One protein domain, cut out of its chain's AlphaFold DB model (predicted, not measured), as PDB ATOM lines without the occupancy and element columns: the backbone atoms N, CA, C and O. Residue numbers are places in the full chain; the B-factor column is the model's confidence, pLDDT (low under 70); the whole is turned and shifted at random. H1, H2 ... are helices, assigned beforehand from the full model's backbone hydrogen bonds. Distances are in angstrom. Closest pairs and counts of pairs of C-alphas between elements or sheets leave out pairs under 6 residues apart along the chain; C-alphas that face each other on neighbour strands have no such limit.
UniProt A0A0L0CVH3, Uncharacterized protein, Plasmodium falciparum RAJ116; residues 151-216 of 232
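AT A GLANCE: This is residues 151 to 216 of the 232 residues of an uncharacterized protein of Plasmodium falciparum RAJ116 (UniProt A0A0L0CVH3). Two well-separated helices, H1 and H3, stand at the two ends of an elongated model, joined through a small middle of the short helix H2 and a loop that folds back on itself in residues 183 to 194. No two helices pack together, and residues 151 to 161 and 199 to 216 stick out. The printed part has 66 residues with three named helices, H1, H2, H3 in chain order, and no named strand; its class is all helix. It is extended, with a radius of gyration of the C-alphas of 16.8 A and spans of 51 by 29 by 24 A.

IN THESE COORDINATES: H1, residues 155 to 168, measures 20.5 A from C-alpha 155 at (191.651, 130.311, 104.196). H2 is residues 175 to 179. H3, residues 202 to 215, measures 20.2 A and ends at C-alpha 215 (152.406, 143.102, 120.655).

HOW THE PARTS SIT: H1, H2 and H3 are apart from each other. Residues 183 to 184 pair antiparallel with residues 193 to 194. In H1, H2 and H3 every O i to N i+4 pair is within hydrogen-bond range.

THE WHOLE: The C-alphas farthest apart, of Leu 152 and Phe 214, are 53.6 A apart. The printed part has no cut. The H2 to H3 link is long, 22 residues. The pLDDT is under 70 in residues 151 to 153, 195 to 200 and 212 to 216.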
ATOM      1  N   ASN A 151     193.874 120.228  97.882       56.31
ATOM      2  CA  ASN A 151     193.625 120.320  99.326       56.31
ATOM      3  C   ASN A 151     194.182 121.613  99.960       56.31
ATOM      4  O   ASN A 151     193.958 121.870 101.135       56.31
ATOM      5  N   LEU A 152     194.852 122.448  99.166       56.12
ATOM      6  CA  LEU A 152     195.522 123.677  99.540       56.12
ATOM      7  C   LEU A 152     194.774 124.922  99.030       56.12
ATOM      8  O   LEU A 152     195.349 125.812  98.413       56.12
ATOM      9  N   MET A 153     193.459 125.004  99.243       63.06
ATOM     10  CA  MET A 153     192.821 126.325  99.270       63.06
ATOM     11  C   MET A 153     192.878 126.838 100.698       63.06
ATOM     12  O   MET A 153     191.937 126.657 101.468       63.06
ATOM     13  N   THR A 154     194.007 127.456 101.041       72.31
ATOM     14  CA  THR A 154     194.220 128.140 102.318       72.31
ATOM     15  C   THR A 154     193.086 129.137 102.560       72.31
ATOM     16  O   THR A 154     192.555 129.722 101.611       72.31
ATOM     17  N   TYR A 155     192.706 129.360 103.818       76.75
ATOM     18  CA  TYR A 155     191.651 130.311 104.196       76.75
ATOM     19  C   TYR A 155     191.797 131.676 103.487       76.75
ATOM     20  O   TYR A 155     190.825 132.204 102.933       76.75
ATOM     21  N   GLY A 156     193.036 132.169 103.363       82.88
ATOM     22  CA  GLY A 156     193.367 133.403 102.646       82.88
ATOM     23  C   GLY A 156     192.938 133.420 101.172       82.88
ATOM     24  O   GLY A 156     192.493 134.451 100.667       82.88
ATOM     25  N   TYR A 157     192.954 132.281 100.478       85.19
ATOM     26  CA  TYR A 157     192.505 132.195  99.089       85.19
ATOM     27  C   TYR A 157     190.993 132.419  98.947       85.19
ATOM     28  O   TYR A 157     190.532 133.120  98.037       85.19
ATOM     29  N   PHE A 158     190.197 131.830  99.846       83.38
ATOM     30  CA  PHE A 158     188.748 132.033  99.856       83.38
ATOM     31  C   PHE A 158     188.398 133.480 100.186       83.38
ATOM     32  O   PHE A 158     187.537 134.054  99.516       83.38
ATOM     33  N   TYR A 159     189.104 134.064 101.154       87.25
ATOM     34  CA  TYR A 159     188.931 135.453 101.552       87.25
ATOM     35  C   TYR A 159     189.294 136.430 100.422       87.25
ATOM     36  O   TYR A 159     188.477 137.269 100.041       87.25
ATOM     37  N   LYS A 160     190.442 136.244  99.754       89.81
ATOM     38  CA  LYS A 160     190.842 137.065  98.596       89.81
ATOM     39  C   LYS A 160     189.807 137.000  97.472       89.81
ATOM     40  O   LYS A 160     189.389 138.024  96.931       89.81
ATOM     41  N   LYS A 161     189.310 135.800  97.149       89.06
ATOM     42  CA  LYS A 161     188.228 135.629  96.165       89.06
ATOM     43  C   LYS A 161     186.905 136.248  96.600       89.06
ATOM     44  O   LYS A 161     186.129 136.653  95.734       89.06
ATOM     45  N   PHE A 162     186.611 136.249  97.894       88.69
ATOM     46  CA  PHE A 162     185.431 136.904  98.442       88.69
ATOM     47  C   PHE A 162     185.514 138.414  98.202       88.69
ATOM     48  O   PHE A 162     184.615 138.955  97.562       88.69
ATOM     49  N   ILE A 163     186.629 139.052  98.568       89.88
ATOM     50  CA  ILE A 163     186.861 140.489  98.350       89.88
ATOM     51  C   ILE A 163     186.772 140.845  96.863       89.88
ATOM     52  O   ILE A 163     186.013 141.735  96.489       89.88
ATOM     53  N   MET A 164     187.480 140.117  95.993       91.25
ATOM     54  CA  MET A 164     187.467 140.384  94.547       91.25
ATOM     55  C   MET A 164     186.055 140.303  93.946       91.25
ATOM     56  O   MET A 164     185.681 141.086  93.075       91.25
ATOM     57  N   ARG A 165     185.232 139.358  94.418       89.81
ATOM     58  CA  ARG A 165     183.841 139.218  93.958       89.81
ATOM     59  C   ARG A 165     182.901 140.245  94.573       89.81
ATOM     60  O   ARG A 165     181.948 140.621  93.890       89.81
ATOM     61  N   SER A 166     183.164 140.642  95.816       89.50
ATOM     62  CA  SER A 166     182.433 141.685  96.528       89.50
ATOM     63  C   SER A 166     182.588 143.021  95.805       89.50
ATOM     64  O   SER A 166     181.584 143.593  95.388       89.50
ATOM     65  N   LYS A 167     183.835 143.424  95.512       87.25
ATOM     66  CA  LYS A 167     184.160 144.668  94.795       87.25
ATOM     67  C   LYS A 167     183.491 144.751  93.420       87.25
ATOM     68  O   LYS A 167     182.910 145.766  93.081       87.25
ATOM     69  N   LYS A 168     183.487 143.660  92.642       86.69
ATOM     70  CA  LYS A 168     182.913 143.647  91.279       86.69
ATOM     71  C   LYS A 168     181.383 143.810  91.220       86.69
ATOM     72  O   LYS A 168     180.842 144.050  90.144       86.69
ATOM     73  N   LYS A 169     180.649 143.518  92.298       83.62
ATOM     74  CA  LYS A 169     179.170 143.428  92.276       83.62
ATOM     75  C   LYS A 169     178.512 144.126  93.466       83.62
ATOM     76  O   LYS A 169     177.377 143.768  93.785       83.62
ATOM     77  N   ASN A 170     179.264 144.989  94.145       87.06
ATOM     78  CA  ASN A 170     178.870 145.770  95.314       87.06
ATOM     79  C   ASN A 170     178.020 144.941  96.291       87.06
ATOM     80  O   ASN A 170     176.802 145.099  96.404       87.06
ATOM     81  N   TRP A 171     178.649 143.943  96.921       89.69
ATOM     82  CA  TRP A 171     177.953 143.098  97.892       89.69
ATOM     83  C   TRP A 171     177.690 143.870  99.182       89.69
ATOM     84  O   TRP A 171     178.576 144.536  99.701       89.69
ATOM     85  N   LEU A 172     176.486 143.705  99.726       86.38
ATOM     86  CA  LEU A 172     176.160 144.137 101.084       86.38
ATOM     87  C   LEU A 172     176.961 143.314 102.104       86.38
ATOM     88  O   LEU A 172     177.295 142.154 101.845       86.38
ATOM     89  N   GLU A 173     177.180 143.849 103.299       88.00
ATOM     90  CA  GLU A 173     177.872 143.145 104.393       88.00
ATOM     91  C   GLU A 173     177.229 141.779 104.689       88.00
ATOM     92  O   GLU A 173     177.881 140.736 104.774       88.00
ATOM     93  N   THR A 174     175.896 141.744 104.704       88.88
ATOM     94  CA  THR A 174     175.108 140.534 104.964       88.88
ATOM     95  C   THR A 174     174.930 139.633 103.730       88.88
ATOM     96  O   THR A 174     174.182 138.645 103.776       88.88
ATOM     97  N   HIS A 175     175.614 139.904 102.610       88.19
ATOM     98  CA  HIS A 175     175.436 139.172 101.351       88.19
ATOM     99  C   HIS A 175     175.740 137.674 101.486       88.19
ATOM    100  O   HIS A 175     175.030 136.839 100.919       88.19
ATOM    101  N   THR A 176     176.746 137.291 102.279       89.62
ATOM    102  CA  THR A 176     177.081 135.877 102.539       89.62
ATOM    103  C   THR A 176     175.929 135.128 103.201       89.62
ATOM    104  O   THR A 176     175.628 133.985 102.849       89.62
ATOM    105  N   TYR A 177     175.260 135.765 104.163       88.75
ATOM    106  CA  TYR A 177     174.131 135.172 104.870       88.75
ATOM    107  C   TYR A 177     172.928 134.996 103.942       88.75
ATOM    108  O   TYR A 177     172.332 133.912 103.870       88.75
ATOM    109  N   HIS A 178     172.605 136.058 103.209       88.50
ATOM    110  CA  HIS A 178     171.440 136.111 102.349       88.50
ATOM    111  C   HIS A 178     171.608 135.237 101.100       88.50
ATOM    112  O   HIS A 178     170.656 134.584 100.692       88.50
ATOM    113  N   SER A 179     172.806 135.141 100.515       90.12
ATOM    114  CA  SER A 179     173.054 134.334  99.305       90.12
ATOM    115  C   SER A 179     172.907 132.832  99.554       90.12
ATOM    116  O   SER A 179     172.552 132.081  98.648       90.12
ATOM    117  N   LYS A 180     173.123 132.391 100.801       88.00
ATOM    118  CA  LYS A 180     172.884 131.009 101.240       88.00
ATOM    119  C   LYS A 180     171.394 130.664 101.368       88.00
ATOM    120  O   LYS A 180     171.052 129.484 101.356       88.00
ATOM    121  N   ARG A 181     170.517 131.659 101.546       84.19
ATOM    122  CA  ARG A 181     169.095 131.462 101.903       84.19
ATOM    123  C   ARG A 181     168.121 131.950 100.834       84.19
ATOM    124  O   ARG A 181     167.051 131.368 100.673       84.19
ATOM    125  N   PHE A 182     168.498 132.987 100.100       85.25
ATOM    126  CA  PHE A 182     167.666 133.700  99.143       85.25
ATOM    127  C   PHE A 182     168.330 133.750  97.769       85.25
ATOM    128  O   PHE A 182     169.551 133.669  97.629       85.25
ATOM    129  N   LYS A 183     167.504 133.917  96.733       86.06
ATOM    130  CA  LYS A 183     168.006 134.156  95.382       86.06
ATOM    131  C   LYS A 183     168.499 135.594  95.310       86.06
ATOM    132  O   LYS A 183     167.729 136.518  95.526       86.06
ATOM    133  N   MET A 184     169.764 135.773  94.974       88.81
ATOM    134  CA  MET A 184     170.356 137.091  94.777       88.81
ATOM    135  C   MET A 184     170.106 137.599  93.359       88.81
ATOM    136  O   MET A 184     170.414 136.881  92.403       88.81
ATOM    137  N   ILE A 185     169.606 138.825  93.214       88.75
ATOM    138  CA  ILE A 185     169.386 139.490  91.916       88.75
ATOM    139  C   ILE A 185     170.226 140.765  91.876       88.75
ATOM    140  O   ILE A 185     170.521 141.325  92.924       88.75
ATOM    141  N   ARG A 186     170.705 141.156  90.690       87.69
ATOM    142  CA  ARG A 186     171.421 142.426  90.522       87.69
ATOM    143  C   ARG A 186     170.402 143.508  90.197       87.69
ATOM    144  O   ARG A 186     169.634 143.312  89.262       87.69
ATOM    145  N   ILE A 187     170.388 144.579  90.977       87.38
ATOM    146  CA  ILE A 187     169.475 145.713  90.823       87.38
ATOM    147  C   ILE A 187     170.290 146.974  91.137       87.38
ATOM    148  O   ILE A 187     170.978 146.990  92.157       87.38
ATOM    149  N   TYR A 188     170.261 147.974  90.250       85.94
ATOM    150  CA  TYR A 188     170.979 149.256  90.397       85.94
ATOM    151  C   TYR A 188     172.461 149.116  90.797       85.94
ATOM    152  O   TYR A 188     172.933 149.767  91.718       85.94
ATOM    153  N   GLY A 189     173.202 148.192  90.173       84.19
ATOM    154  CA  GLY A 189     174.623 147.956  90.489       84.19
ATOM    155  C   GLY A 189     174.891 147.151  91.773       84.19
ATOM    156  O   GLY A 189     175.954 146.545  91.901       84.19
ATOM    157  N   TYR A 190     173.909 147.023  92.665       85.06
ATOM    158  CA  TYR A 190     173.986 146.218  93.886       85.06
ATOM    159  C   TYR A 190     173.416 144.814  93.701       85.06
ATOM    160  O   TYR A 190     172.771 144.482  92.698       85.06
ATOM    161  N   LYS A 191     173.642 143.949  94.700       85.00
ATOM    162  CA  LYS A 191     173.138 142.571  94.694       85.00
ATOM    163  C   LYS A 191     172.261 142.218  95.906       85.00
ATOM    164  O   LYS A 191     172.699 141.430  96.755       85.00
ATOM    165  N   PRO A 192     171.030 142.760  95.980       84.12
ATOM    166  CA  PRO A 192     170.086 142.461  97.051       84.12
ATOM    167  C   PRO A 192     169.485 141.049  96.958       84.12
ATOM    168  O   PRO A 192     169.438 140.397  95.903       84.12
ATOM    169  N   SER A 193     168.982 140.569  98.097       82.56
ATOM    170  CA  SER A 193     168.230 139.319  98.177       82.56
ATOM    171  C   SER A 193     166.812 139.494  97.652       82.56
ATOM    172  O   SER A 193     166.042 140.293  98.176       82.56
ATOM    173  N   PHE A 194     166.440 138.695  96.658       77.12
ATOM    174  CA  PHE A 194     165.130 138.761  96.030       77.12
ATOM    175  C   PHE A 194     164.138 137.728  96.570       77.12
ATOM    176  O   PHE A 194     164.463 136.582  96.903       77.12
ATOM    177  N   LYS A 195     162.868 138.137  96.550       64.06
ATOM    178  CA  LYS A 195     161.724 137.511  97.217       64.06
ATOM    179  C   LYS A 195     161.190 136.235  96.551       64.06
ATOM    180  O   LYS A 195     160.287 135.613  97.087       64.06
ATOM    181  N   LYS A 196     161.730 135.743  95.428       55.03
ATOM    182  CA  LYS A 196     161.119 134.590  94.709       55.03
ATOM    183  C   LYS A 196     161.067 133.278  95.527       55.03
ATOM    184  O   LYS A 196     160.182 132.461  95.301       55.03
ATOM    185  N   LEU A 197     161.936 133.093  96.531       53.84
ATOM    186  CA  LEU A 197     161.855 131.984  97.513       53.84
ATOM    187  C   LEU A 197     160.804 132.199  98.627       53.84
ATOM    188  O   LEU A 197     160.479 131.268  99.364       53.84
ATOM    189  N   ILE A 198     160.261 133.411  98.745       54.84
ATOM    190  CA  ILE A 198     159.344 133.857  99.800       54.84
ATOM    191  C   ILE A 198     157.869 133.600  99.443       54.84
ATOM    192  O   ILE A 198     157.038 133.655 100.338       54.84
ATOM    193  N   SER A 199     157.495 133.213  98.216       55.81
ATOM    194  CA  SER A 199     156.076 132.944  97.881       55.81
ATOM    195  C   SER A 199     155.421 131.885  98.788       55.81
ATOM    196  O   SER A 199     154.268 132.028  99.178       55.81
ATOM    197  N   LYS A 200     156.181 130.873  99.237       66.44
ATOM    198  CA  LYS A 200     155.729 129.869 100.228       66.44
ATOM    199  C   LYS A 200     155.706 130.385 101.674       66.44
ATOM    200  O   LYS A 200     155.056 129.794 102.533       66.44
ATOM    201  N   PHE A 201     156.439 131.458 101.956       73.19
ATOM    202  CA  PHE A 201     156.528 132.106 103.265       73.19
ATOM    203  C   PHE A 201     155.674 133.376 103.363       73.19
ATOM    204  O   PHE A 201     155.532 133.885 104.467       73.19
ATOM    205  N   SER A 202     155.060 133.858 102.279       78.62
ATOM    206  CA  SER A 202     154.288 135.109 102.239       78.62
ATOM    207  C   SER A 202     153.199 135.141 103.309       78.62
ATOM    208  O   SER A 202     153.193 136.025 104.158       78.62
ATOM    209  N   LYS A 203     152.368 134.093 103.372       83.62
ATOM    210  CA  LYS A 203     151.328 133.935 104.401       83.62
ATOM    211  C   LYS A 203     151.907 133.853 105.817       83.62
ATOM    212  O   LYS A 203     151.236 134.208 106.777       83.62
ATOM    213  N   ARG A 204     153.131 133.337 105.980       82.56
ATOM    214  CA  ARG A 204     153.803 133.259 107.288       82.56
ATOM    215  C   ARG A 204     154.335 134.627 107.714       82.56
ATOM    216  O   ARG A 204     154.151 134.977 108.868       82.56
ATOM    217  N   ILE A 205     154.936 135.377 106.792       82.69
ATOM    218  CA  ILE A 205     155.399 136.753 107.017       82.69
ATOM    219  C   ILE A 205     154.208 137.651 107.342       82.69
ATOM    220  O   ILE A 205     154.248 138.361 108.332       82.69
ATOM    221  N   PHE A 206     153.120 137.545 106.582       85.19
ATOM    222  CA  PHE A 206     151.894 138.298 106.841       85.19
ATOM    223  C   PHE A 206     151.312 138.006 108.232       85.19
ATOM    224  O   PHE A 206     151.064 138.921 109.009       85.19
ATOM    225  N   ARG A 207     151.163 136.722 108.593       86.69
ATOM    226  CA  ARG A 207     150.707 136.326 109.940       86.69
ATOM    227  C   ARG A 207     151.652 136.793 111.045       86.69
ATOM    228  O   ARG A 207     151.192 137.127 112.125       86.69
ATOM    229  N   PHE A 208     152.960 136.775 110.794       83.56
ATOM    230  CA  PHE A 208     153.949 137.292 111.736       83.56
ATOM    231  C   PHE A 208     153.797 138.806 111.913       83.56
ATOM    232  O   PHE A 208     153.720 139.265 113.043       83.56
ATOM    233  N   SER A 209     153.648 139.549 110.814       83.88
ATOM    234  CA  SER A 209     153.416 140.996 110.819       83.88
ATOM    235  C   SER A 209     152.183 141.374 111.638       83.88
ATOM    236  O   SER A 209     152.283 142.243 112.494       83.88
ATOM    237  N   LYS A 210     151.054 140.672 111.445       79.38
ATOM    238  CA  LYS A 210     149.826 140.912 112.223       79.38
ATOM    239  C   LYS A 210     149.992 140.654 113.722       79.38
ATOM    240  O   LYS A 210     149.402 141.356 114.525       79.38
ATOM    241  N   ARG A 211     150.772 139.645 114.119       75.12
ATOM    242  CA  ARG A 211     151.036 139.385 115.547       75.12
ATOM    243  C   ARG A 211     151.975 140.422 116.149       75.12
ATOM    244  O   ARG A 211     151.808 140.799 117.298       75.12
ATOM    245  N   LYS A 212     152.950 140.891 115.368       62.06
ATOM    246  CA  LYS A 212     153.929 141.878 115.820       62.06
ATOM    247  C   LYS A 212     153.283 143.251 116.051       62.06
ATOM    248  O   LYS A 212     153.576 143.867 117.062       62.06
ATOM    249  N   SER A 213     152.358 143.681 115.187       58.09
ATOM    250  CA  SER A 213     151.583 144.917 115.398       58.09
ATOM    251  C   SER A 213     150.688 144.863 116.641       58.09
ATOM    252  O   SER A 213     150.492 145.886 117.277       58.09
ATOM    253  N   PHE A 214     150.185 143.681 117.017       46.31
ATOM    254  CA  PHE A 214     149.419 143.496 118.255       46.31
ATOM    255  C   PHE A 214     150.291 143.599 119.516       46.31
ATOM    256  O   PHE A 214     149.863 144.184 120.500       46.31
ATOM    257  N   ASN A 215     151.522 143.082 119.483       53.28
ATOM    258  CA  ASN A 215     152.406 143.102 120.655       53.28
ATOM    259  C   ASN A 215     152.986 144.494 120.963       53.28
ATOM    260  O   ASN A 215     153.274 144.770 122.117       53.28
ATOM    261  N   TYR A 216     153.150 145.371 119.967       48.38
ATOM    262  CA  TYR A 216     153.615 146.749 120.201       48.38
ATOM    263  C   TYR A 216     152.539 147.678 120.782       48.38
ATOM    264  O   TYR A 216     152.870 148.758 121.248       48.38
TER     265      TYR A 216